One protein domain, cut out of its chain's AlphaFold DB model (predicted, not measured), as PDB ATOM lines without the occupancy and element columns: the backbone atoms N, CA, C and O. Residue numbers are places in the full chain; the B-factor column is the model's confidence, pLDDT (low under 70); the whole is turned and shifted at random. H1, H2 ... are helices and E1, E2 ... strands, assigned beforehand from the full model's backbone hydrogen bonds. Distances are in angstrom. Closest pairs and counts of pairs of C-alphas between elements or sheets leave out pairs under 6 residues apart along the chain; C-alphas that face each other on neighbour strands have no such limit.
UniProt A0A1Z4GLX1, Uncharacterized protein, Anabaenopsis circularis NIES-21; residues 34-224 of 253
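What this domain is: This is residues 34 to 224 of the 253 residues of an uncharacterized protein of Anabaenopsis circularis NIES-21 (UniProt A0A1Z4GLX1). A closed barrel of eight antiparallel strands, E1 to E8, makes the core, with two short helices, H1 and H2, packed on its outside. Two long links without named elements lie outside the barrel, residues 54 to 70 and residues 88 to 133, and the longest distance in the domain runs from the one to the other. The printed part has 191 residues, with eight named strands and two named helices in the order E1 E2 E3 E4 E5 E6 H1 H2 E7 E8; the ring follows the order of the strands along the chain, and E8 closes it on E1. The class is mostly strand, though under half of the residues are in named elements: 73 in strands and 12 in helices. The whole is compact, with a radius of gyration of the C-alphas of 16.6 A and spans of 51 by 38 by 35 A.

How they stand to each other: The barrel closes where E8, residues 206 to 216, is the antiparallel neighbour of E1, residues 34 to 39; N 37 and O 214 are 2.8 A apart, within hydrogen-bond range. E1 and E2, residues 45 to 53, form a hairpin, with N 36 and O 50 at 2.8 A. E3, residues 71 to 87, bends by 84 degrees at residue 75. It has E2 on one side, beside its residues 77 to 87, with N 49 and O 82 at 2.9 A. On the other side of E3, beside its residues 71 to 81, is E4, residues 134 to 143, with N 72 and O 140 at 2.8 A. E5, residues 148 to 154, forms a hairpin with E4, with N 141 and O 150 at 2.8 A, and another with E6, residues 161 to 168, with N 151 and O 165 at 2.9 A. E1 to E6 are a meander, each strand the antiparallel neighbour of the one before. E7, residues 196 to 200, is beside residues 164 to 166 of E6, with N 166 and O 196 at 2.8 A. E7 and E8 form a hairpin, with N 197 and O 211 at 2.8 A. E8 bends by 65 degrees at residue 209; its pairing is staggered, with E7 over residues 206 to 212 and with E1 over residues 213 to 216. H1, residues 176 to 181, is on the barrel and outside it, at a height over the sheet of 7.4 A. It lies over E4, slantwise to the strands at 36 degrees on the local plane; the closest C-alphas of the two are those of Ala 140 and Val 180, 5.2 A apart. H2, residues 183 to 188, is also on the barrel and outside it, at a height of 7.7 A, over none of the strands; its closest C-alpha to E1 is that of Gln 187, 6.6 A from that of Asn 34. H1 and H2 touch only at the corner by their link, at a steep tilt of 58 degrees, opposite ways; their closest C-alphas, those of Ala 179 and Ile 186, are 5.5 A apart. In H1 and H2 every O i to N i+4 pair is within hydrogen-bond range. E1 and E5 are apart, for instance.

Where its parts are: E1 begins at C-alpha 34, (34.099, 19.136, -56.944). E3 is the longest strand, 33.4 A from first to last C-alpha, and begins at C-alpha 71, (13.888, 26.141, -56.161). E4 measures 28.1 A, E8 26.6 A and E2 23.9 A. E8 ends at C-alpha 216, (39.502, 20.521, -52.655). H1 and H2 are 8.6 A each.

The domain as a whole: The two C-alphas farthest apart, those of Ser 67 and Gly 96, are 52.1 A from each other. The links E2 to E3, with 17 residues, and E3 to E4, with 46, are long. In the latter, residues 128 to 129 pair antiparallel with residues 84 to 85 of E3. The printed part has no cut. Its mean pLDDT is 83.9; 24 residues are under 70, among them residues 92 to 97, 103 to 108 and 221 to 224.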
ATOM      1  N   ASN A  34      33.506  18.202 -57.899       85.94
ATOM      2  CA  ASN A  34      34.099  19.136 -56.944       85.94
ATOM      3  C   ASN A  34      34.053  18.483 -55.571       85.94
ATOM      4  O   ASN A  34      32.978  18.164 -55.066       85.94
ATOM      5  N   THR A  35      35.212  18.287 -54.963       89.75
ATOM      6  CA  THR A  35      35.285  17.869 -53.568       89.75
ATOM      7  C   THR A  35      35.294  19.103 -52.693       89.75
ATOM      8  O   THR A  35      35.992  20.067 -52.990       89.75
ATOM      9  N   TYR A  36      34.534  19.077 -51.610       91.69
ATOM     10  CA  TYR A  36      34.447  20.179 -50.671       91.69
ATOM     11  C   TYR A  36      34.773  19.710 -49.264       91.69
ATOM     12  O   TYR A  36      34.393  18.613 -48.857       91.69
ATOM     13  N   SER A  37      35.430  20.588 -48.515       90.25
ATOM     14  CA  SER A  37      35.418  20.585 -47.059       90.25
ATOM     15  C   SER A  37      34.553  21.733 -46.558       90.25
ATOM     16  O   SER A  37      34.528  22.810 -47.144       90.25
ATOM     17  N   GLN A  38      33.849  21.519 -45.460       89.12
ATOM     18  CA  GLN A  38      33.090  22.557 -44.778       89.12
ATOM     19  C   GLN A  38      33.783  22.883 -43.464       89.12
ATOM     20  O   GLN A  38      33.943  22.006 -42.613       89.12
ATOM     21  N   THR A  39      34.168  24.144 -43.284       85.88
ATOM     22  CA  THR A  39      34.760  24.602 -42.022       85.88
ATOM     23  C   THR A  39      33.698  24.949 -40.980       85.88
ATOM     24  O   THR A  39      32.541  25.257 -41.290       85.88
ATOM     25  N   GLY A  40      34.077  24.818 -39.714       80.56
ATOM     26  CA  GLY A  40      33.301  25.180 -38.544       80.56
ATOM     27  C   GLY A  40      33.347  26.677 -38.258       80.56
ATOM     28  O   GLY A  40      33.800  27.480 -39.068       80.56
ATOM     29  N   SER A  41      32.860  27.054 -37.078       78.62
ATOM     30  CA  SER A  41      32.787  28.455 -36.644       78.62
ATOM     31  C   SER A  41      34.151  29.130 -36.499       78.62
ATOM     32  O   SER A  41      34.279  30.331 -36.694       78.62
ATOM     33  N   ASP A  42      35.175  28.353 -36.147       75.69
ATOM     34  CA  ASP A  42      36.557  28.820 -36.027       75.69
ATOM     35  C   ASP A  42      37.267  28.947 -37.386       75.69
ATOM     36  O   ASP A  42      38.427  29.351 -37.422       75.69
ATOM     37  N   GLN A  43      36.589  28.606 -38.496       82.50
ATOM     38  CA  GLN A  43      37.057  28.689 -39.889       82.50
ATOM     39  C   GLN A  43      38.300  27.849 -40.214       82.50
ATOM     40  O   GLN A  43      38.681  27.742 -41.377       82.50
ATOM     41  N   GLN A  44      38.918  27.235 -39.212       85.50
ATOM     42  CA  GLN A  44      40.127  26.430 -39.317       85.50
ATOM     43  C   GLN A  44      39.805  24.938 -39.224       85.50
ATOM     44  O   GLN A  44      40.508  24.109 -39.797       85.50
ATOM     45  N   ASN A  45      38.735  24.579 -38.521       88.69
ATOM     46  CA  ASN A  45      38.344  23.196 -38.329       88.69
ATOM     47  C   ASN A  45      37.366  22.753 -39.422       88.69
ATOM     48  O   ASN A  45      36.248  23.249 -39.488       88.69
ATOM     49  N   ALA A  46      37.752  21.814 -40.280       91.31
ATOM     50  CA  ALA A  46      36.846  21.141 -41.198       91.31
ATOM     51  C   ALA A  46      35.987  20.113 -40.447       91.31
ATOM     52  O   ALA A  46      36.505  19.166 -39.856       91.31
ATOM     53  N   LEU A  47      34.667  20.283 -40.511       91.81
ATOM     54  CA  LEU A  47      33.684  19.446 -39.813       91.81
ATOM     55  C   LEU A  47      32.984  18.436 -40.725       91.81
ATOM     56  O   LEU A  47      32.368  17.481 -40.247       91.81
ATOM     57  N   ALA A  48      33.067  18.631 -42.039       93.19
ATOM     58  CA  ALA A  48      32.534  17.694 -43.012       93.19
ATOM     59  C   ALA A  48      33.299  17.756 -44.334       93.19
ATOM     60  O   ALA A  48      33.898  18.782 -44.664       93.19
ATOM     61  N   GLN A  49      33.224  16.670 -45.101       93.88
ATOM     62  CA  GLN A  49      33.641  16.624 -46.500       93.88
ATOM     63  C   GLN A  49      32.552  15.966 -47.353       93.88
ATOM     64  O   GLN A  49      31.829  15.099 -46.865       93.88
ATOM     65  N   PHE A  50      32.426  16.364 -48.614       94.38
ATOM     66  CA  PHE A  50      31.511  15.742 -49.576       94.38
ATOM     67  C   PHE A  50      31.938  16.025 -51.022       94.38
ATOM     68  O   PHE A  50      32.739  16.926 -51.277       94.38
ATOM     69  N   ASN A  51      31.396  15.268 -51.973       93.25
ATOM     70  CA  ASN A  51      31.521  15.545 -53.402       93.25
ATOM     71  C   ASN A  51      30.231  16.171 -53.924       93.25
ATOM     72  O   ASN A  51      29.150  15.664 -53.638       93.25
ATOM     73  N   LEU A  52      30.352  17.222 -54.729       94.06
ATOM     74  CA  LEU A  52      29.297  17.677 -55.621       94.06
ATOM     75  C   LEU A  52      29.526  17.058 -56.996       94.06
ATOM     76  O   LEU A  52      30.608  17.210 -57.578       94.06
ATOM     77  N   VAL A  53      28.510  16.371 -57.500       92.62
ATOM     78  CA  VAL A  53      28.552  15.669 -58.781       92.62
ATOM     79  C   VAL A  53      27.333  16.039 -59.613       92.62
ATOM     80  O   VAL A  53      26.246  16.195 -59.070       92.62
ATOM     81  N   ASN A  54      27.501  16.134 -60.930       91.69
ATOM     82  CA  ASN A  54      26.398  16.302 -61.879       91.69
ATOM     83  C   ASN A  54      25.995  14.996 -62.583       91.69
ATOM     84  O   ASN A  54      25.124  14.995 -63.448       91.69
ATOM     85  N   THR A  55      26.637  13.884 -62.227       90.56
ATOM     86  CA  THR A  55      26.363  12.549 -62.763       90.56
ATOM     87  C   THR A  55      26.198  11.575 -61.598       90.56
ATOM     88  O   THR A  55      27.034  11.534 -60.692       90.56
ATOM     89  N   ALA A  56      25.121  10.795 -61.607       87.38
ATOM     90  CA  ALA A  56      24.834   9.783 -60.603       87.38
ATOM     91  C   ALA A  56      25.794   8.584 -60.713       87.38
ATOM     92  O   ALA A  56      26.555   8.436 -61.673       87.38
ATOM     93  N   ARG A  57      25.763   7.689 -59.716       82.56
ATOM     94  CA  ARG A  57      26.667   6.522 -59.657       82.56
ATOM     95  C   ARG A  57      26.474   5.527 -60.806       82.56
ATOM     96  O   ARG A  57      27.399   4.782 -61.115       82.56
ATOM     97  N   ASP A  58      25.297   5.505 -61.420       85.12
ATOM     98  CA  ASP A  58      24.984   4.683 -62.592       85.12
ATOM     99  C   ASP A  58      25.384   5.342 -63.926       85.12
ATOM    100  O   ASP A  58      25.212   4.739 -64.986       85.12
ATOM    101  N   GLY A  59      25.952   6.552 -63.882       85.38
ATOM    102  CA  GLY A  59      26.383   7.309 -65.054       85.38
ATOM    103  C   GLY A  59      25.305   8.199 -65.674       85.38
ATOM    104  O   GLY A  59      25.587   8.843 -66.683       85.38
ATOM    105  N   SER A  60      24.096   8.254 -65.109       87.75
ATOM    106  CA  SER A  60      23.043   9.164 -65.577       87.75
ATOM    107  C   SER A  60      23.303  10.613 -65.151       87.75
ATOM    108  O   SER A  60      23.864  10.869 -64.086       87.75
ATOM    109  N   GLU A  61      22.910  11.580 -65.982       90.94
ATOM    110  CA  GLU A  61      22.964  12.998 -65.612       90.94
ATOM    111  C   GLU A  61      21.950  13.304 -64.503       90.94
ATOM    112  O   GLU A  61      20.814  12.828 -64.533       90.94
ATOM    113  N   ILE A  62      22.353  14.126 -63.536       92.25
ATOM    114  CA  ILE A  62      21.465  14.605 -62.477       92.25
ATOM    115  C   ILE A  62      20.812  15.897 -62.958       92.25
ATOM    116  O   ILE A  62      21.463  16.937 -63.076       92.25
ATOM    117  N   THR A  63      19.512  15.826 -63.224       90.56
ATOM    118  CA  THR A  63      18.702  16.968 -63.651       90.56
ATOM    119  C   THR A  63      17.970  17.593 -62.472       90.56
ATOM    120  O   THR A  63      17.637  16.908 -61.504       90.56
ATOM    121  N   ASP A  64      17.664  18.885 -62.573       92.25
ATOM    122  CA  ASP A  64      16.761  19.543 -61.632       92.25
ATOM    123  C   ASP A  64      15.359  18.899 -61.665       92.25
ATOM    124  O   ASP A  64      14.822  18.595 -62.733       92.25
ATOM    125  N   SER A  65      14.780  18.684 -60.485       89.69
ATOM    126  CA  SER A  65      13.476  18.047 -60.274       89.69
ATOM    127  C   SER A  65      12.415  18.962 -59.658       89.69
ATOM    128  O   SER A  65      11.248  18.571 -59.595       89.69
ATOM    129  N   ALA A  66      12.774  20.167 -59.210       82.19
ATOM    130  CA  ALA A  66      11.849  21.044 -58.493       82.19
ATOM    131  C   ALA A  66      10.899  21.829 -59.419       82.19
ATOM    132  O   ALA A  66       9.827  22.246 -58.980       82.19
ATOM    133  N   SER A  67      11.215  21.951 -60.716       70.06
ATOM    134  CA  SER A  67      10.393  22.604 -61.757       70.06
ATOM    135  C   SER A  67      10.041  24.084 -61.510       70.06
ATOM    136  O   SER A  67       9.253  24.660 -62.263       70.06
ATOM    137  N   ASP A  68      10.634  24.711 -60.493       81.75
ATOM    138  CA  ASP A  68      10.422  26.101 -60.091       81.75
ATOM    139  C   ASP A  68      11.698  26.905 -60.360       81.75
ATOM    140  O   ASP A  68      12.791  26.500 -59.994       81.75
ATOM    141  N   LEU A  69      11.574  28.099 -60.942       80.62
ATOM    142  CA  LEU A  69      12.718  28.992 -61.139       80.62
ATOM    143  C   LEU A  69      13.381  29.419 -59.818       80.62
ATOM    144  O   LEU A  69      14.529  29.858 -59.825       80.62
ATOM    145  N   ARG A  70      12.669  29.323 -58.693       89.44
ATOM    146  CA  ARG A  70      13.162  29.701 -57.365       89.44
ATOM    147  C   ARG A  70      13.731  28.546 -56.564       89.44
ATOM    148  O   ARG A  70      14.420  28.809 -55.584       89.44
ATOM    149  N   VAL A  71      13.442  27.303 -56.924       92.44
ATOM    150  CA  VAL A  71      13.888  26.141 -56.161       92.44
ATOM    151  C   VAL A  71      14.442  25.127 -57.135       92.44
ATOM    152  O   VAL A  71      13.700  24.651 -57.980       92.44
ATOM    153  N   GLY A  72      15.708  24.770 -56.952       94.38
ATOM    154  CA  GLY A  72      16.348  23.646 -57.618       94.38
ATOM    155  C   GLY A  72      16.492  22.478 -56.650       94.38
ATOM    156  O   GLY A  72      16.882  22.661 -55.489       94.38
ATOM    157  N   LEU A  73      16.184  21.269 -57.114       95.19
ATOM    158  CA  LEU A  73      16.353  20.037 -56.346       95.19
ATOM    159  C   LEU A  73      17.104  19.000 -57.173       95.19
ATOM    160  O   LEU A  73      16.578  18.454 -58.145       95.19
ATOM    161  N   PHE A  74      18.321  18.691 -56.733       95.31
ATOM    162  CA  PHE A  74      19.239  17.787 -57.409       95.31
ATOM    163  C   PHE A  74      19.433  16.512 -56.593       95.31
ATOM    164  O   PHE A  74      20.233  16.457 -55.649       95.31
ATOM    165  N   LEU A  75      18.670  15.485 -56.959       94.38
ATOM    166  CA  LEU A  75      18.647  14.213 -56.246       94.38
ATOM    167  C   LEU A  75      19.958  13.445 -56.461       94.38
ATOM    168  O   LEU A  75      20.374  13.220 -57.596       94.38
ATOM    169  N   GLY A  76      20.616  13.049 -55.371       93.56
ATOM    170  CA  GLY A  76      21.893  12.328 -55.394       93.56
ATOM    171  C   GLY A  76      23.114  13.160 -55.810       93.56
ATOM    172  O   GLY A  76      24.171  12.590 -56.092       93.56
ATOM    173  N   ALA A  77      22.993  14.492 -55.860       95.19
ATOM    174  CA  ALA A  77      24.081  15.392 -56.259       95.19
ATOM    175  C   ALA A  77      25.212  15.491 -55.228       95.19
ATOM    176  O   ALA A  77      26.316  15.929 -55.561       95.19
ATOM    177  N   ILE A  78      24.953  15.094 -53.980       95.88
ATOM    178  CA  ILE A  78      25.949  15.055 -52.916       95.88
ATOM    179  C   ILE A  78      26.361  13.603 -52.695       95.88
ATOM    180  O   ILE A  78      25.568  12.791 -52.229       95.88
ATOM    181  N   GLN A  79      27.612  13.275 -53.000       93.19
ATOM    182  CA  GLN A  79      28.150  11.928 -52.797       93.19
ATOM    183  C   GLN A  79      29.178  11.887 -51.678       93.19
ATOM    184  O   GLN A  79      29.947  12.830 -51.474       93.19
ATOM    185  N   ASP A  80      29.213  10.748 -50.987       92.75
ATOM    186  CA  ASP A  80      30.195  10.440 -49.945       92.75
ATOM    187  C   ASP A  80      30.265  11.496 -48.827       92.75
ATOM    188  O   ASP A  80      31.335  11.696 -48.240       92.75
ATOM    189  N   TYR A  81      29.143  12.161 -48.517       94.38
ATOM    190  CA  TYR A  81      29.084  13.112 -47.414       94.38
ATOM    191  C   TYR A  81      29.525  12.426 -46.134       94.38
ATOM    192  O   TYR A  81      29.022  11.357 -45.781       94.38
ATOM    193  N   ILE A  82      30.435  13.064 -45.410       94.00
ATOM    194  CA  ILE A  82      30.949  12.548 -44.157       94.00
ATOM    195  C   ILE A  82      31.223  13.675 -43.175       94.00
ATOM    196  O   ILE A  82      31.836  14.681 -43.524       94.00
ATOM    197  N   SER A  83      30.791  13.492 -41.932       93.25
ATOM    198  CA  SER A  83      31.168  14.357 -40.821       93.25
ATOM    199  C   SER A  83      32.454  13.851 -40.170       93.25
ATOM    200  O   SER A  83      32.792  12.662 -40.214       93.25
ATOM    201  N   GLY A  84      33.191  14.773 -39.572       93.00
ATOM    202  CA  GLY A  84      34.460  14.480 -38.932       93.00
ATOM    203  C   GLY A  84      35.075  15.728 -38.337       93.00
ATOM    204  O   GLY A  84      34.381  16.703 -38.052       93.00
ATOM    205  N   ASN A  85      36.378  15.671 -38.118       91.94
ATOM    206  CA  ASN A  85      37.135  16.780 -37.568       91.94
ATOM    207  C   ASN A  85      38.548  16.759 -38.145       91.94
ATOM    208  O   ASN A  85      39.226  15.737 -38.061       91.94
ATOM    209  N   GLY A  86      39.000  17.876 -38.700       90.69
ATOM    210  CA  GLY A  86      40.347  18.047 -39.239       90.69
ATOM    211  C   GLY A  86      40.695  19.519 -39.316       90.69
ATOM    212  O   GLY A  86      39.811  20.359 -39.297       90.69
ATOM    213  N   GLU A  87      41.967  19.862 -39.413       89.75
ATOM    214  CA  GLU A  87      42.389  21.262 -39.377       89.75
ATOM    215  C   GLU A  87      42.971  21.674 -40.728       89.75
ATOM    216  O   GLU A  87      43.859  21.001 -41.238       89.75
ATOM    217  N   VAL A  88      42.499  22.768 -41.329       89.38
ATOM    218  CA  VAL A  88      43.100  23.317 -42.556       89.38
ATOM    219  C   VAL A  88      44.266  24.248 -42.222       89.38
ATOM    220  O   VAL A  88      44.265  24.938 -41.199       89.38
ATOM    221  N   CYS A  89      45.280  24.280 -43.082       87.31
ATOM    222  CA  CYS A  89      46.421  25.176 -42.929       87.31
ATOM    223  C   CYS A  89      46.033  26.627 -43.259       87.31
ATOM    224  O   CYS A  89      45.390  26.889 -44.282       87.31
ATOM    225  N   ILE A  90      46.461  27.583 -42.428       86.12
ATOM    226  CA  ILE A  90      46.158  29.017 -42.593       86.12
ATOM    227  C   ILE A  90      47.404  29.865 -42.901       86.12
ATOM    228  O   ILE A  90      48.499  29.618 -42.399       86.12
ATOM    229  N   ASN A  91      47.233  30.892 -43.735       77.62
ATOM    230  CA  ASN A  91      48.248  31.894 -44.052       77.62
ATOM    231  C   ASN A  91      48.418  32.887 -42.900       77.62
ATOM    232  O   ASN A  91      47.451  33.304 -42.266       77.62
ATOM    233  N   GLY A  92      49.650  33.349 -42.691       66.38
ATOM    234  CA  GLY A  92      49.926  34.465 -41.779       66.38
ATOM    235  C   GLY A  92      50.136  34.077 -40.315       66.38
ATOM    236  O   GLY A  92      50.131  34.954 -39.455       66.38
ATOM    237  N   GLY A  93      50.381  32.802 -40.015       50.66
ATOM    238  CA  GLY A  93      50.600  32.378 -38.644       50.66
ATOM    239  C   GLY A  93      51.557  31.211 -38.488       50.66
ATOM    240  O   GLY A  93      51.125  30.108 -38.183       50.66
ATOM    241  N   ASN A  94      52.857  31.504 -38.432       45.41
ATOM    242  CA  ASN A  94      53.718  30.864 -37.430       45.41
ATOM    243  C   ASN A  94      53.231  31.273 -36.018       45.41
ATOM    244  O   ASN A  94      53.983  31.812 -35.214       45.41
ATOM    245  N   LEU A  95      51.956  31.048 -35.692       50.56
ATOM    246  CA  LEU A  95      51.410  31.251 -34.355       50.56
ATOM    247  C   LEU A  95      51.855  30.104 -33.435       50.56
ATOM    248  O   LEU A  95      51.135  29.754 -32.530       50.56
ATOM    249  N   GLY A  96      52.965  29.405 -33.683       52.75
ATOM    250  CA  GLY A  96      53.372  28.240 -32.882       52.75
ATOM    251  C   GLY A  96      52.368  27.068 -32.811       52.75
ATOM    252  O   GLY A  96      52.680  26.079 -32.159       52.75
ATOM    253  N   PHE A  97      51.198  27.147 -33.467       62.03
ATOM    254  CA  PHE A  97      50.104  26.169 -33.362       62.03
ATOM    255  C   PHE A  97      49.986  25.211 -34.566       62.03
ATOM    256  O   PHE A  97      49.400  24.146 -34.408       62.03
ATOM    257  N   GLN A  98      50.569  25.534 -35.732       77.88
ATOM    258  CA  GLN A  98      50.606  24.666 -36.927       77.88
ATOM    259  C   GLN A  98      52.032  24.551 -37.518       77.88
ATOM    260  O   GLN A  98      52.274  24.978 -38.648       77.88
ATOM    261  N   PRO A  99      53.021  24.022 -36.771       73.12
ATOM    262  CA  PRO A  99      54.430  24.047 -37.182       73.12
ATOM    263  C   PRO A  99      54.730  23.223 -38.445       73.12
ATOM    264  O   PRO A  99      55.720  23.495 -39.120       73.12
ATOM    265  N   ASN A 100      53.886  22.236 -38.762       81.75
ATOM    266  CA  ASN A 100      54.067  21.341 -39.906       81.75
ATOM    267  C   ASN A 100      53.225  21.731 -41.133       81.75
ATOM    268  O   ASN A 100      53.271  21.038 -42.150       81.75
ATOM    269  N   CYS A 101      52.483  22.843 -41.077       83.38
ATOM    270  CA  CYS A 101      51.828  23.387 -42.262       83.38
ATOM    271  C   CYS A 101      52.868  24.020 -43.203       83.38
ATOM    272  O   CYS A 101      53.735  24.774 -42.750       83.38
ATOM    273  N   PRO A 102      52.799  23.753 -44.519       78.50
ATOM    274  CA  PRO A 102      53.709  24.376 -45.467       78.50
ATOM    275  C   PRO A 102      53.458  25.886 -45.536       78.50
ATOM    276  O   PRO A 102      52.329  26.359 -45.410       78.50
ATOM    277  N   ALA A 103      54.519  26.654 -45.785       68.31
ATOM    278  CA  ALA A 103      54.366  28.058 -46.141       68.31
ATOM    279  C   ALA A 103      53.692  28.152 -47.517       68.31
ATOM    280  O   ALA A 103      54.118  27.484 -48.463       68.31
ATOM    281  N   SER A 104      52.653  28.978 -47.642       64.56
ATOM    282  CA  SER A 104      52.029  29.198 -48.945       64.56
ATOM    283  C   SER A 104      53.015  29.856 -49.908       64.56
ATOM    284  O   SER A 104      53.670  30.843 -49.571       64.56
ATOM    285  N   SER A 105      53.090  29.331 -51.132       53.16
ATOM    286  CA  SER A 105      53.795  29.991 -52.240       53.16
ATOM    287  C   SER A 105      52.955  31.104 -52.884       53.16
ATOM    288  O   SER A 105      53.473  31.892 -53.673       53.16
ATOM    289  N   ILE A 106      51.669  31.197 -52.519       57.41
ATOM    290  CA  ILE A 106      50.672  32.083 -53.119       57.41
ATOM    291  C   ILE A 106      49.938  32.829 -51.985       57.41
ATOM    292  O   ILE A 106      49.077  32.281 -51.298       57.41
ATOM    293  N   ASN A 107      50.310  34.088 -51.736       53.03
ATOM    294  CA  ASN A 107      49.688  34.955 -50.719       53.03
ATOM    295  C   ASN A 107      48.340  35.510 -51.224       53.03
ATOM    296  O   ASN A 107      48.250  36.677 -51.601       53.03
ATOM    297  N   THR A 108      47.292  34.684 -51.281       60.00
ATOM    298  CA  THR A 108      45.988  35.081 -51.864       60.00
ATOM    299  C   THR A 108      44.807  35.071 -50.897       60.00
ATOM    300  O   THR A 108      43.708  35.441 -51.297       60.00
ATOM    301  N   GLY A 109      44.985  34.704 -49.623       75.88
ATOM    302  CA  GLY A 109      43.865  34.691 -48.673       75.88
ATOM    303  C   GLY A 109      44.190  34.081 -47.314       75.88
ATOM    304  O   GLY A 109      45.356  33.969 -46.949       75.88
ATOM    305  N   ARG A 110      43.151  33.679 -46.568       82.75
ATOM    306  CA  ARG A 110      43.253  33.077 -45.223       82.75
ATOM    307  C   ARG A 110      43.946  31.718 -45.207       82.75
ATOM    308  O   ARG A 110      44.574  31.393 -44.211       82.75
ATOM    309  N   TYR A 111      43.816  30.924 -46.264       86.44
ATOM    310  CA  TYR A 111      44.224  29.521 -46.264       86.44
ATOM    311  C   TYR A 111      45.477  29.260 -47.092       86.44
ATOM    312  O   TYR A 111      45.717  29.935 -48.094       86.44
ATOM    313  N   VAL A 112      46.247  28.248 -46.697       85.56
ATOM    314  CA  VAL A 112      47.369  27.745 -47.493       85.56
ATOM    315  C   VAL A 112      46.825  26.883 -48.630       85.56
ATOM    316  O   VAL A 112      46.046  25.954 -48.400       85.56
ATOM    317  N   LEU A 113      47.261  27.193 -49.850       83.50
ATOM    318  CA  LEU A 113      46.855  26.504 -51.070       83.50
ATOM    319  C   LEU A 113      48.050  25.799 -51.723       83.50
ATOM    320  O   LEU A 113      49.191  26.257 -51.621       83.50
ATOM    321  N   ASP A 114      47.781  24.691 -52.407       78.69
ATOM    322  CA  ASP A 114      48.730  24.010 -53.278       78.69
ATOM    323  C   ASP A 114      48.926  24.769 -54.605       78.69
ATOM    324  O   ASP A 114      48.289  25.789 -54.880       78.69
ATOM    325  N   ALA A 115      49.823  24.267 -55.458       77.12
ATOM    326  CA  ALA A 115      50.135  24.891 -56.746       77.12
ATOM    327  C   ALA A 115      48.941  24.961 -57.723       77.12
ATOM    328  O   ALA A 115      48.998  25.713 -58.693       77.12
ATOM    329  N   ASN A 116      47.877  24.193 -57.479       78.06
ATOM    330  CA  ASN A 116      46.657  24.178 -58.283       78.06
ATOM    331  C   ASN A 116      45.530  25.012 -57.643       78.06
ATOM    332  O   ASN A 116      44.421  25.038 -58.170       78.06
ATOM    333  N   GLY A 117      45.797  25.689 -56.521       77.44
ATOM    334  CA  GLY A 117      44.822  26.518 -55.817       77.44
ATOM    335  C   GLY A 117      43.896  25.750 -54.870       77.44
ATOM    336  O   GLY A 117      42.903  26.323 -54.424       77.44
ATOM    337  N   PHE A 118      44.192  24.489 -54.538       83.44
ATOM    338  CA  PHE A 118      43.404  23.710 -53.578       83.44
ATOM    339  C   PHE A 118      43.973  23.789 -52.170       83.44
ATOM    340  O   PHE A 118      45.174  23.917 -51.969       83.44
ATOM    341  N   LEU A 119      43.102  23.661 -51.179       83.75
ATOM    342  CA  LEU A 119      43.481  23.760 -49.774       83.75
ATOM    343  C   LEU A 119      44.338  22.598 -49.294       83.75
ATOM    344  O   LEU A 119      44.154  21.455 -49.714       83.75
ATOM    345  N   ILE A 120      45.203  22.907 -48.331       84.25
ATOM    346  CA  ILE A 120      46.057  21.938 -47.648       84.25
ATOM    347  C   ILE A 120      45.563  21.739 -46.209       84.25
ATOM    348  O   ILE A 120      45.326  22.708 -45.485       84.25
ATOM    349  N   PHE A 121      45.420  20.481 -45.787       87.12
ATOM    350  CA  PHE A 121      45.169  20.114 -44.391       87.12
ATOM    351  C   PHE A 121      46.457  20.118 -43.563       87.12
ATOM    352  O   PHE A 121      47.541  19.832 -44.070       87.12
ATOM    353  N   ASN A 122      46.324  20.412 -42.271       87.88
ATOM    354  CA  ASN A 122      47.385  20.290 -41.286       87.88
ATOM    355  C   ASN A 122      47.762  18.807 -41.117       87.88
ATOM    356  O   ASN A 122      46.925  18.028 -40.648       87.88
ATOM    357  N   PRO A 123      49.013  18.410 -41.413       84.88
ATOM    358  CA  PRO A 123      49.458  17.026 -41.256       84.88
ATOM    359  C   PRO A 123      49.362  16.500 -39.818       84.88
ATOM    360  O   PRO A 123      49.218  15.297 -39.614       84.88
ATOM    361  N   ASP A 124      49.424  17.385 -38.818       85.69
ATOM    362  CA  ASP A 124      49.326  17.008 -37.403       85.69
ATOM    363  C   ASP A 124      47.887  16.720 -36.963       85.69
ATOM    364  O   ASP A 124      47.656  16.056 -35.949       85.69
ATOM    365  N   ARG A 125      46.910  17.250 -37.706       88.44
ATOM    366  CA  ARG A 125      45.477  17.112 -37.430       88.44
ATOM    367  C   ARG A 125      44.718  16.836 -38.730       88.44
ATOM    368  O   ARG A 125      43.900  17.665 -39.148       88.44
ATOM    369  N   PRO A 126      44.976  15.679 -39.370       88.06
ATOM    370  CA  PRO A 126      44.271  15.296 -40.583       88.06
ATOM    371  C   PRO A 126      42.778  15.137 -40.291       88.06
ATOM    372  O   PRO A 126      42.364  14.955 -39.144       88.06
ATOM    373  N   PHE A 127      41.956  15.180 -41.338       90.44
ATOM    374  CA  PHE A 127      40.526  14.948 -41.183       90.44
ATOM    375  C   PHE A 127      40.251  13.507 -40.744       90.44
ATOM    376  O   PHE A 127      40.502  12.553 -41.482       90.44
ATOM    377  N   VAL A 128      39.692  13.360 -39.546       90.88
ATOM    378  CA  VAL A 128      39.260  12.082 -38.984       90.88
ATOM    379  C   VAL A 128      37.737  12.002 -39.054       90.88
ATOM    380  O   VAL A 128      37.049  12.771 -38.374       90.88
ATOM    381  N   PRO A 129      37.180  11.074 -39.848       91.56
ATOM    382  CA  PRO A 129      35.746  10.874 -39.905       91.56
ATOM    383  C   PRO A 129      35.168  10.331 -38.600       91.56
ATOM    384  O   PRO A 129      35.777   9.477 -37.955       91.56
ATOM    385  N   ASN A 130      33.953  10.753 -38.254       92.25
ATOM    386  CA  ASN A 130      33.209  10.228 -37.103       92.25
ATOM    387  C   ASN A 130      31.830   9.650 -37.468       92.25
ATOM    388  O   ASN A 130      31.133   9.129 -36.599       92.25
ATOM    389  N   THR A 131      31.448   9.695 -38.746       91.12
ATOM    390  CA  THR A 131      30.212   9.096 -39.269       91.12
ATOM    391  C   THR A 131      30.495   8.144 -40.425       91.12
ATOM    392  O   THR A 131      31.516   8.254 -41.100       91.12
ATOM    393  N   ILE A 132      29.548   7.251 -40.713       90.88
ATOM    394  CA  ILE A 132      29.550   6.472 -41.958       90.88
ATOM    395  C   ILE A 132      29.160   7.413 -43.113       90.88
ATOM    396  O   ILE A 132      28.176   8.145 -42.960       90.88
ATOM    397  N   PRO A 133      29.904   7.423 -44.235       92.06
ATOM    398  CA  PRO A 133      29.563   8.267 -45.371       92.06
ATOM    399  C   PRO A 133      28.217   7.883 -45.995       92.06
ATOM    400  O   PRO A 133      27.844   6.710 -46.004       92.06
ATOM    401  N   PHE A 134      27.501   8.871 -46.526       92.50
ATOM    402  CA  PHE A 134      26.217   8.672 -47.200       92.50
ATOM    403  C   PHE A 134      26.031   9.643 -48.369       92.50
ATOM    404  O   PHE A 134      26.662  10.697 -48.415       92.50
ATOM    405  N   ASP A 135      25.139   9.286 -49.290       93.88
ATOM    406  CA  ASP A 135      24.730  10.156 -50.392       93.88
ATOM    407  C   ASP A 135      23.509  10.992 -49.984       93.88
ATOM    408  O   ASP A 135      22.677  10.566 -49.174       93.88
ATOM    409  N   ALA A 136      23.429  12.199 -50.525       95.88
ATOM    410  CA  ALA A 136      22.443  13.205 -50.185       95.88
ATOM    411  C   ALA A 136      22.037  14.028 -51.412       95.88
ATOM    412  O   ALA A 136      22.635  13.945 -52.488       95.88
ATOM    413  N   ASP A 137      21.015  14.845 -51.214       95.75
ATOM    414  CA  ASP A 137      20.475  15.736 -52.226       95.75
ATOM    415  C   ASP A 137      21.000  17.153 -51.990       95.75
ATOM    416  O   ASP A 137      21.224  17.571 -50.845       95.75
ATOM    417  N   LEU A 138      21.179  17.902 -53.077       96.06
ATOM    418  CA  LEU A 138      21.398  19.343 -53.008       96.06
ATOM    419  C   LEU A 138      20.079  20.048 -53.313       96.06
ATOM    420  O   LEU A 138      19.510  19.874 -54.391       96.06
ATOM    421  N   ARG A 139      19.626  20.885 -52.385       95.50
ATOM    422  CA  ARG A 139      18.550  21.850 -52.614       95.50
ATOM    423  C   ARG A 139      19.152  23.244 -52.726       95.50
ATOM    424  O   ARG A 139      19.962  23.623 -51.884       95.50
ATOM    425  N   ALA A 140      18.737  23.997 -53.734       94.44
ATOM    426  CA  ALA A 140      19.051  25.410 -53.897       94.44
ATOM    427  C   ALA A 140      17.747  26.209 -53.875       94.44
ATOM    428  O   ALA A 140      16.787  25.835 -54.540       94.44
ATOM    429  N   GLU A 141      17.693  27.295 -53.114       93.00
ATOM    430  CA  GLU A 141      16.501  28.136 -53.006       93.00
ATOM    431  C   GLU A 141      16.862  29.611 -53.129       93.00
ATOM    432  O   GLU A 141      17.683  30.134 -52.375       93.00
ATOM    433  N   PHE A 142      16.230  30.282 -54.083       90.56
ATOM    434  CA  PHE A 142      16.348  31.709 -54.307       90.56
ATOM    435  C   PHE A 142      15.431  32.482 -53.364       90.56
ATOM    436  O   PHE A 142      14.203  32.405 -53.468       90.56
ATOM    437  N   ILE A 143      16.027  33.289 -52.491       86.75
ATOM    438  CA  ILE A 143      15.299  34.147 -51.560       86.75
ATOM    439  C   ILE A 143      15.444  35.586 -52.043       86.75
ATOM    440  O   ILE A 143      16.469  36.239 -51.857       86.75
ATOM    441  N   GLN A 144      14.397  36.044 -52.734       76.38
ATOM    442  CA  GLN A 144      14.399  37.299 -53.481       76.38
ATOM    443  C   GLN A 144      14.529  38.532 -52.584       76.38
ATOM    444  O   GLN A 144      15.249  39.456 -52.947       76.38
ATOM    445  N   ASP A 145      13.842  38.542 -51.440       76.25
ATOM    446  CA  ASP A 145      13.743  39.726 -50.577       76.25
ATOM    447  C   ASP A 145      15.092  40.130 -49.968       76.25
ATOM    448  O   ASP A 145      15.333  41.306 -49.710       76.25
ATOM    449  N   ASP A 146      15.989  39.158 -49.807       67.44
ATOM    450  CA  ASP A 146      17.288  39.324 -49.160       67.44
ATOM    451  C   ASP A 146      18.475  39.096 -50.122       67.44
ATOM    452  O   ASP A 146      19.633  39.060 -49.701       67.44
ATOM    453  N   GLU A 147      18.196  38.909 -51.417       83.25
ATOM    454  CA  GLU A 147      19.191  38.710 -52.479       83.25
ATOM    455  C   GLU A 147      20.238  37.613 -52.180       83.25
ATOM    456  O   GLU A 147      21.441  37.762 -52.438       83.25
ATOM    457  N   PHE A 148      19.784  36.458 -51.685       88.44
ATOM    458  CA  PHE A 148      20.654  35.296 -51.498       88.44
ATOM    459  C   PHE A 148      20.074  33.996 -52.056       88.44
ATOM    460  O   PHE A 148      18.868  33.834 -52.238       88.44
ATOM    461  N   ILE A 149      20.972  33.041 -52.296       91.12
ATOM    462  CA  ILE A 149      20.637  31.644 -52.562       91.12
ATOM    463  C   ILE A 149      20.981  30.830 -51.318       91.12
ATOM    464  O   ILE A 149      22.101  30.905 -50.804       91.12
ATOM    465  N   SER A 150      20.012  30.068 -50.823       92.38
ATOM    466  CA  SER A 150      20.209  29.085 -49.765       92.38
ATOM    467  C   SER A 150      20.520  27.731 -50.391       92.38
ATOM    468  O   SER A 150      19.687  27.183 -51.106       92.38
ATOM    469  N   TYR A 151      21.701  27.185 -50.113       94.19
ATOM    470  CA  TYR A 151      22.043  25.810 -50.467       94.19
ATOM    471  C   TYR A 151      21.927  24.919 -49.240       94.19
ATOM    472  O   TYR A 151      22.497  25.219 -48.193       94.19
ATOM    473  N   SER A 152      21.246  23.795 -49.387       94.38
ATOM    474  CA  SER A 152      20.981  22.849 -48.312       94.38
ATOM    475  C   SER A 152      21.363  21.442 -48.749       94.38
ATOM    476  O   SER A 152      20.947  20.985 -49.812       94.38
ATOM    477  N   ILE A 153      22.134  20.743 -47.916       95.06
ATOM    478  CA  ILE A 153      22.402  19.310 -48.083       95.06
ATOM    479  C   ILE A 153      21.363  18.556 -47.271       95.06
ATOM    480  O   ILE A 153      21.342  18.665 -46.044       95.06
ATOM    481  N   VAL A 154      20.519  17.785 -47.947       94.94
ATOM    482  CA  VAL A 154      19.370  17.114 -47.335       94.94
ATOM    483  C   VAL A 154      19.513  15.611 -47.519       94.94
ATOM    484  O   VAL A 154      19.884  15.137 -48.591       94.94
ATOM    485  N   ARG A 155      19.254  14.832 -46.465       93.44
ATOM    486  CA  ARG A 155      19.235  13.372 -46.609       93.44
ATOM    487  C   ARG A 155      18.057  12.957 -47.497       93.44
ATOM    488  O   ARG A 155      16.991  13.560 -47.371       93.44
ATOM    489  N   PRO A 156      18.192  11.883 -48.294       87.69
ATOM    490  CA  PRO A 156      17.098  11.412 -49.131       87.69
ATOM    491  C   PRO A 156      15.837  11.148 -48.301       87.69
ATOM    492  O   PRO A 156      15.878  10.443 -47.288       87.69
ATOM    493  N   GLY A 157      14.718  11.740 -48.719       81.38
ATOM    494  CA  GLY A 157      13.424  11.613 -48.043       81.38
ATOM    495  C   GLY A 157      13.277  12.399 -46.733       81.38
ATOM    496  O   GLY A 157      12.271  12.227 -46.047       81.38
ATOM    497  N   GLN A 158      14.242  13.247 -46.368       87.44
ATOM    498  CA  GLN A 158      14.128  14.167 -45.234       87.44
ATOM    499  C   GLN A 158      13.849  15.596 -45.709       87.44
ATOM    500  O   GLN A 158      14.095  15.944 -46.858       87.44
ATOM    501  N   THR A 159      13.318  16.424 -44.813       82.06
ATOM    502  CA  THR A 159      13.122  17.865 -45.046       82.06
ATOM    503  C   THR A 159      14.161  18.704 -44.320       82.06
ATOM    504  O   THR A 159      14.510  19.785 -44.787       82.06
ATOM    505  N   GLU A 160      14.660  18.201 -43.190       87.56
ATOM    506  CA  GLU A 160      15.659  18.891 -42.387       87.56
ATOM    507  C   GLU A 160      17.052  18.739 -43.014       87.56
ATOM    508  O   GLU A 160      17.510  17.615 -43.259       87.56
ATOM    509  N   PRO A 161      17.743  19.854 -43.285       90.88
ATOM    510  CA  PRO A 161      19.074  19.823 -43.858       90.88
ATOM    511  C   PRO A 161      20.123  19.421 -42.819       90.88
ATOM    512  O   PRO A 161      20.079  19.817 -41.656       90.88
ATOM    513  N   VAL A 162      21.130  18.676 -43.266       90.94
ATOM    514  CA  VAL A 162      22.321  18.358 -42.466       90.94
ATOM    515  C   VAL A 162      23.289  19.542 -42.454       90.94
ATOM    516  O   VAL A 162      23.962  19.790 -41.453       90.94
ATOM    517  N   LEU A 163      23.359  20.287 -43.561       88.94
ATOM    518  CA  LEU A 163      24.132  21.520 -43.682       88.94
ATOM    519  C   LEU A 163      23.378  22.545 -44.519       88.94
ATOM    520  O   LEU A 163      22.724  22.183 -45.496       88.94
ATOM    521  N   ASN A 164      23.549  23.812 -44.149       90.44
ATOM    522  CA  ASN A 164      23.021  24.963 -44.863       90.44
ATOM    523  C   ASN A 164      24.131  25.963 -45.165       90.44
ATOM    524  O   ASN A 164      25.045  26.181 -44.360       90.44
ATOM    525  N   TYR A 165      23.998  26.596 -46.319       90.75
ATOM    526  CA  TYR A 165      24.885  27.627 -46.808       90.75
ATOM    527  C   TYR A 165      24.068  28.770 -47.391       90.75
ATOM    528  O   TYR A 165      23.005  28.554 -47.969       90.75
ATOM    529  N   ARG A 166      24.591  29.986 -47.284       89.56
ATOM    530  CA  ARG A 166      24.068  31.159 -47.976       89.56
ATOM    531  C   ARG A 166      25.113  31.714 -48.919       89.56
ATOM    532  O   ARG A 166      26.268  31.909 -48.546       89.56
ATOM    533  N   LEU A 167      24.669  32.008 -50.129       88.62
ATOM    534  CA  LEU A 167      25.427  32.733 -51.125       88.62
ATOM    535  C   LEU A 167      24.736  34.065 -51.391       88.62
ATOM    536  O   LEU A 167      23.630  34.094 -51.926       88.62
ATOM    537  N   TYR A 168      25.399  35.162 -51.041       85.19
ATOM    538  CA  TYR A 168      24.956  36.495 -51.432       85.19
ATOM    539  C   TYR A 168      25.347  36.726 -52.893       85.19
ATOM    540  O   TYR A 168      26.534  36.810 -53.197       85.19
ATOM    541  N   PHE A 169      24.387  36.745 -53.820       78.62
ATOM    542  CA  PHE A 169      24.712  36.726 -55.256       78.62
ATOM    543  C   PHE A 169      25.005  38.112 -55.836       78.62
ATOM    544  O   PHE A 169      25.697  38.207 -56.853       78.62
ATOM    545  N   ALA A 170      24.548  39.188 -55.185       73.12
ATOM    546  CA  ALA A 170      24.747  40.553 -55.674       73.12
ATOM    547  C   ALA A 170      26.239  40.928 -55.812       73.12
ATOM    548  O   ALA A 170      26.590  41.807 -56.597       73.12
ATOM    549  N   SER A 171      27.139  40.225 -55.118       66.00
ATOM    550  CA  SER A 171      28.589  40.436 -55.198       66.00
ATOM    551  C   SER A 171      29.302  39.712 -56.347       66.00
ATOM    552  O   SER A 171      30.490  39.961 -56.549       66.00
ATOM    553  N   PHE A 172      28.644  38.814 -57.089       66.81
ATOM    554  CA  PHE A 172      29.350  37.861 -57.962       66.81
ATOM    555  C   PHE A 172      28.967  37.896 -59.447       66.81
ATOM    556  O   PHE A 172      29.610  37.203 -60.234       66.81
ATOM    557  N   GLY A 173      27.981  38.704 -59.850       72.62
ATOM    558  CA  GLY A 173      27.688  38.969 -61.268       72.62
ATOM    559  C   GLY A 173      27.286  37.745 -62.107       72.62
ATOM    560  O   GLY A 173      27.500  37.759 -63.317       72.62
ATOM    561  N   PHE A 174      26.737  36.695 -61.489       82.25
ATOM    562  CA  PHE A 174      26.228  35.502 -62.175       82.25
ATOM    563  C   PHE A 174      24.702  35.531 -62.349       82.25
ATOM    564  O   PHE A 174      24.009  36.299 -61.683       82.25
ATOM    565  N   ASP A 175      24.172  34.662 -63.220       86.31
ATOM    566  CA  ASP A 175      22.727  34.450 -63.368       86.31
ATOM    567  C   ASP A 175      22.194  33.615 -62.183       86.31
ATOM    568  O   ASP A 175      22.543  32.431 -62.072       86.31
ATOM    569  N   PRO A 176      21.357  34.184 -61.290       87.25
ATOM    570  CA  PRO A 176      20.833  33.455 -60.138       87.25
ATOM    571  C   PRO A 176      19.999  32.240 -60.553       87.25
ATOM    572  O   PRO A 176      19.998  31.244 -59.840       87.25
ATOM    573  N   ASN A 177      19.354  32.264 -61.724       89.06
ATOM    574  CA  ASN A 177      18.591  31.122 -62.216       89.06
ATOM    575  C   ASN A 177      19.505  29.926 -62.529       89.06
ATOM    576  O   ASN A 177      19.178  28.790 -62.197       89.06
ATOM    577  N   GLN A 178      20.685  30.170 -63.110       91.44
ATOM    578  CA  GLN A 178      21.674  29.111 -63.344       91.44
ATOM    579  C   GLN A 178      22.235  28.578 -62.022       91.44
ATOM    580  O   GLN A 178      22.380  27.371 -61.849       91.44
ATOM    581  N   ALA A 179      22.500  29.465 -61.061       91.62
ATOM    582  CA  ALA A 179      22.996  29.084 -59.741       91.62
ATOM    583  C   ALA A 179      21.968  28.298 -58.900       91.62
ATOM    584  O   ALA A 179      22.359  27.624 -57.948       91.62
ATOM    585  N   VAL A 180      20.678  28.360 -59.237       93.50
ATOM    586  CA  VAL A 180      19.613  27.612 -58.553       93.50
ATOM    587  C   VAL A 180      19.280  26.320 -59.302       93.50
ATOM    588  O   VAL A 180      19.210  25.272 -58.671       93.50
ATOM    589  N   ASN A 181      19.152  26.367 -60.632       93.62
ATOM    590  CA  ASN A 181      18.525  25.298 -61.423       93.62
ATOM    591  C   ASN A 181      19.483  24.551 -62.367       93.62
ATOM    592  O   ASN A 181      19.061  23.652 -63.093       93.62
ATOM    593  N   ASN A 182      20.780  24.885 -62.381       93.31
ATOM    594  CA  ASN A 182      21.768  24.213 -63.229       93.31
ATOM    595  C   ASN A 182      22.953  23.680 -62.413       93.31
ATOM    596  O   ASN A 182      23.898  24.397 -62.091       93.31
ATOM    597  N   LEU A 183      22.929  22.378 -62.129       93.62
ATOM    598  CA  LEU A 183      23.966  21.702 -61.350       93.62
ATOM    599  C   LEU A 183      25.350  21.751 -62.000       93.62
ATOM    600  O   LEU A 183      26.343  21.961 -61.305       93.62
ATOM    601  N   SER A 184      25.420  21.600 -63.326       91.38
ATOM    602  CA  SER A 184      26.682  21.721 -64.061       91.38
ATOM    603  C   SER A 184      27.256  23.127 -63.920       91.38
ATOM    604  O   SER A 184      28.443  23.261 -63.652       91.38
ATOM    605  N   TYR A 185      26.417  24.164 -63.979       91.19
ATOM    606  CA  TYR A 185      26.851  25.542 -63.744       91.19
ATOM    607  C   TYR A 185      27.347  25.765 -62.307       91.19
ATOM    608  O   TYR A 185      28.432  26.310 -62.108       91.19
ATOM    609  N   ILE A 186      26.596  25.295 -61.299       91.94
ATOM    610  CA  ILE A 186      26.997  25.367 -59.880       91.94
ATOM    611  C   ILE A 186      28.384  24.746 -59.683       91.94
ATOM    612  O   ILE A 186      29.207  25.258 -58.917       91.94
ATOM    613  N   GLN A 187      28.636  23.636 -60.371       90.12
ATOM    614  CA  GLN A 187      29.879  22.899 -60.291       90.12
ATOM    615  C   GLN A 187      31.032  23.576 -61.051       90.12
ATOM    616  O   GLN A 187      32.088  23.801 -60.459       90.12
ATOM    617  N   GLU A 188      30.843  23.905 -62.327       87.94
ATOM    618  CA  GLU A 188      31.868  24.493 -63.204       87.94
ATOM    619  C   GLU A 188      32.356  25.851 -62.683       87.94
ATOM    620  O   GLU A 188      33.558  26.110 -62.665       87.94
ATOM    621  N   GLU A 189      31.447  26.677 -62.160       87.00
ATOM    622  CA  GLU A 189      31.770  28.003 -61.617       87.00
ATOM    623  C   GLU A 189      32.160  27.987 -60.127       87.00
ATOM    624  O   GLU A 189      32.424  29.042 -59.524       87.00
ATOM    625  N   ASN A 190      32.207  26.791 -59.520       87.81
ATOM    626  CA  ASN A 190      32.470  26.582 -58.096       87.81
ATOM    627  C   ASN A 190      31.594  27.494 -57.213       87.81
ATOM    628  O   ASN A 190      32.072  28.175 -56.304       87.81
ATOM    629  N   ILE A 191      30.295  27.550 -57.514       90.56
ATOM    630  CA  ILE A 191      29.353  28.460 -56.853       90.56
ATOM    631  C   ILE A 191      29.224  28.116 -55.366       90.56
ATOM    632  O   ILE A 191      29.280  29.002 -54.513       90.56
ATOM    633  N   LEU A 192      29.134  26.823 -55.039       90.81
ATOM    634  CA  LEU A 192      29.019  26.365 -53.655       90.81
ATOM    635  C   LEU A 192      30.265  26.712 -52.822       90.81
ATOM    636  O   LEU A 192      30.127  27.048 -51.652       90.81
ATOM    637  N   GLY A 193      31.460  26.722 -53.425       88.62
ATOM    638  CA  GLY A 193      32.700  27.151 -52.766       88.62
ATOM    639  C   GLY A 193      32.779  28.652 -52.457       88.62
ATOM    640  O   GLY A 193      33.749  29.102 -51.855       88.62
ATOM    641  N   ARG A 194      31.783  29.442 -52.875       87.19
ATOM    642  CA  ARG A 194      31.638  30.867 -52.524       87.19
ATOM    643  C   ARG A 194      30.573  31.098 -51.452       87.19
ATOM    644  O   ARG A 194      30.387  32.231 -51.018       87.19
ATOM    645  N   ALA A 195      29.847  30.050 -51.062       88.69
ATOM    646  CA  ALA A 195      28.801  30.137 -50.060       88.69
ATOM    647  C   ALA A 195      29.392  30.052 -48.644       88.69
ATOM    648  O   ALA A 195      30.346  29.317 -48.381       88.69
ATOM    649  N   SER A 196      28.785  30.784 -47.714       87.19
ATOM    650  CA  SER A 196      29.133  30.743 -46.296       87.19
ATOM    651  C   SER A 196      28.163  29.852 -45.540       87.19
ATOM    652  O   SER A 196      26.959  29.856 -45.796       87.19
ATOM    653  N   ARG A 197      28.670  29.102 -44.567       85.19
ATOM    654  CA  ARG A 197      27.860  28.239 -43.713       85.19
ATOM    655  C   ARG A 197      26.931  29.055 -42.818       85.19
ATOM    656  O   ARG A 197      27.340  30.045 -42.204       85.19
ATOM    657  N   THR A 198      25.711  28.559 -42.665       84.69
ATOM    658  CA  THR A 198      24.716  29.103 -41.742       84.69
ATOM    659  C   THR A 198      24.247  28.068 -40.725       84.69
ATOM    660  O   THR A 198      24.401  26.858 -40.910       84.69
ATOM    661  N   PHE A 199      23.657  28.553 -39.634       75.81
ATOM    662  CA  PHE A 199      22.763  27.765 -38.788       75.81
ATOM    663  C   PHE A 199      21.462  28.517 -38.581       75.81
ATOM    664  O   PHE A 199      21.423  29.746 -38.622       75.81
ATOM    665  N   THR A 200      20.414  27.746 -38.332       68.69
ATOM    666  CA  THR A 200      19.152  28.274 -37.840       68.69
ATOM    667  C   THR A 200      19.216  28.277 -36.317       68.69
ATOM    668  O   THR A 200      19.405  27.226 -35.698       68.69
ATOM    669  N   SER A 201      19.114  29.457 -35.720       68.19
ATOM    670  CA  SER A 201      19.002  29.648 -34.279       68.19
ATOM    671  C   SER A 201      17.662  29.111 -33.764       68.19
ATOM    672  O   SER A 201      16.723  28.862 -34.524       68.19
ATOM    673  N   SER A 202      17.552  28.927 -32.448       71.75
ATOM    674  CA  SER A 202      16.342  28.405 -31.799       71.75
ATOM    675  C   SER A 202      15.105  29.291 -31.979       71.75
ATOM    676  O   SER A 202      13.988  28.814 -31.808       71.75
ATOM    677  N   ASP A 203      15.294  30.570 -32.302       73.31
ATOM    678  CA  ASP A 203      14.224  31.525 -32.603       73.31
ATOM    679  C   ASP A 203      13.826  31.545 -34.094       73.31
ATOM    680  O   ASP A 203      12.969  32.332 -34.494       73.31
ATOM    681  N   GLY A 204      14.427  30.674 -34.912       66.69
ATOM    682  CA  GLY A 204      14.193  30.585 -36.352       66.69
ATOM    683  C   GLY A 204      15.023  31.562 -37.189       66.69
ATOM    684  O   GLY A 204      14.941  31.513 -38.416       66.69
ATOM    685  N   SER A 205      15.834  32.427 -36.569       73.25
ATOM    686  CA  SER A 205      16.740  33.310 -37.306       73.25
ATOM    687  C   SER A 205      17.888  32.519 -37.941       73.25
ATOM    688  O   SER A 205      18.334  31.503 -37.412       73.25
ATOM    689  N   ILE A 206      18.359  32.962 -39.108       72.81
ATOM    690  CA  ILE A 206      19.499  32.344 -39.792       72.81
ATOM    691  C   ILE A 206      20.729  33.213 -39.566       72.81
ATOM    692  O   ILE A 206      20.788  34.353 -40.030       72.81
ATOM    693  N   GLU A 207      21.727  32.644 -38.902       75.25
ATOM    694  CA  GLU A 207      22.973  33.315 -38.555       75.25
ATOM    695  C   GLU A 207      24.148  32.773 -39.384       75.25
ATOM    696  O   GLU A 207      24.264  31.571 -39.653       75.25
ATOM    697  N   LEU A 208      25.042  33.679 -39.790       73.81
ATOM    698  CA  LEU A 208      26.301  33.349 -40.456       73.81
ATOM    699  C   LEU A 208      27.350  33.010 -39.400       73.81
ATOM    700  O   LEU A 208      27.702  33.847 -38.575       73.81
ATOM    701  N   ILE A 209      27.902  31.800 -39.457       68.88
ATOM    702  CA  ILE A 209      28.853  31.313 -38.434       68.88
ATOM    703  C   ILE A 209      30.303  31.557 -38.843       68.88
ATOM    704  O   ILE A 209      31.225  31.013 -38.248       68.88
ATOM    705  N   GLY A 210      30.516  32.303 -39.924       66.06
ATOM    706  CA  GLY A 210      31.833  32.525 -40.501       66.06
ATOM    707  C   GLY A 210      32.427  31.316 -41.230       66.06
ATOM    708  O   GLY A 210      33.380  31.525 -41.961       66.06
ATOM    709  N   GLY A 211      31.901  30.094 -41.093       72.44
ATOM    710  CA  GLY A 211      32.448  28.917 -41.778       72.44
ATOM    711  C   GLY A 211      32.401  29.037 -43.307       72.44
ATOM    712  O   GLY A 211      31.371  29.392 -43.880       72.44
ATOM    713  N   ASP A 212      33.508  28.696 -43.954       82.62
ATOM    714  CA  ASP A 212      33.696  28.679 -45.403       82.62
ATOM    715  C   ASP A 212      33.442  27.274 -45.984       82.62
ATOM    716  O   ASP A 212      33.811  26.255 -45.373       82.62
ATOM    717  N   VAL A 213      32.838  27.220 -47.178       88.06
ATOM    718  CA  VAL A 213      32.804  26.018 -48.023       88.06
ATOM    719  C   VAL A 213      33.989  26.052 -48.968       88.06
ATOM    720  O   VAL A 213      34.192  26.987 -49.731       88.06
ATOM    721  N   LEU A 214      34.792  25.009 -48.902       87.38
ATOM    722  CA  LEU A 214      36.177  25.058 -49.307       87.38
ATOM    723  C   LEU A 214      36.448  23.971 -50.344       87.38
ATOM    724  O   LEU A 214      36.392  22.785 -50.021       87.38
ATOM    725  N   ILE A 215      36.720  24.363 -51.592       89.19
ATOM    726  CA  ILE A 215      36.982  23.411 -52.680       89.19
ATOM    727  C   ILE A 215      38.333  22.705 -52.500       89.19
ATOM    728  O   ILE A 215      39.336  23.299 -52.099       89.19
ATOM    729  N   GLN A 216      38.361  21.413 -52.812       83.38
ATOM    730  CA  GLN A 216      39.502  20.521 -52.655       83.38
ATOM    731  C   GLN A 216      39.683  19.642 -53.884       83.38
ATOM    732  O   GLN A 216      38.732  19.311 -54.588       83.38
ATOM    733  N   ASN A 217      40.923  19.209 -54.097       76.56
ATOM    734  CA  ASN A 217      41.248  18.244 -55.143       76.56
ATOM    735  C   ASN A 217      40.864  16.814 -54.726       76.56
ATOM    736  O   ASN A 217      40.437  15.994 -55.538       76.56
ATOM    737  N   ARG A 218      41.027  16.496 -53.434       80.69
ATOM    738  CA  ARG A 218      40.784  15.155 -52.895       80.69
ATOM    739  C   ARG A 218      40.267  15.146 -51.465       80.69
ATOM    740  O   ARG A 218      40.459  16.116 -50.745       80.69
ATOM    741  N   PHE A 219      39.652  14.032 -51.066       81.88
ATOM    742  CA  PHE A 219      39.385  13.765 -49.653       81.88
ATOM    743  C   PHE A 219      40.678  13.418 -48.926       81.88
ATOM    744  O   PHE A 219      41.523  12.700 -49.460       81.88
ATOM    745  N   GLU A 220      40.786  13.867 -47.682       77.62
ATOM    746  CA  GLU A 220      41.984  13.645 -46.871       77.62
ATOM    747  C   GLU A 220      42.088  12.181 -46.428       77.62
ATOM    748  O   GLU A 220      43.163  11.592 -46.448       77.62
ATOM    749  N   ARG A 221      40.951  11.535 -46.134       68.88
ATOM    750  CA  ARG A 221      40.913  10.107 -45.770       68.88
ATOM    751  C   ARG A 221      41.424   9.174 -46.879       68.88
ATOM    752  O   ARG A 221      41.766   8.030 -46.597       68.88
ATOM    753  N   ASP A 222      41.416   9.644 -48.129       65.94
ATOM    754  CA  ASP A 222      41.853   8.874 -49.297       65.94
ATOM    755  C   ASP A 222      43.367   9.026 -49.543       65.94
ATOM    756  O   ASP A 222      43.914   8.381 -50.442       65.94
ATOM    757  N   ILE A 223      44.058   9.874 -48.769       61.47
ATOM    758  CA  ILE A 223      45.514   9.956 -48.781       61.47
ATOM    759  C   ILE A 223      46.031   8.716 -48.044       61.47
ATOM    760  O   ILE A 223      45.747   8.546 -46.857       61.47
ATOM    761  N   PRO A 224      46.780   7.818 -48.709       50.38
ATOM    762  CA  PRO A 224      47.440   6.729 -48.007       50.38
ATOM    763  C   PRO A 224      48.297   7.351 -46.907       50.38
ATOM    764  O   PRO A 224      49.111   8.215 -47.235       50.38
TER     765      PRO A 224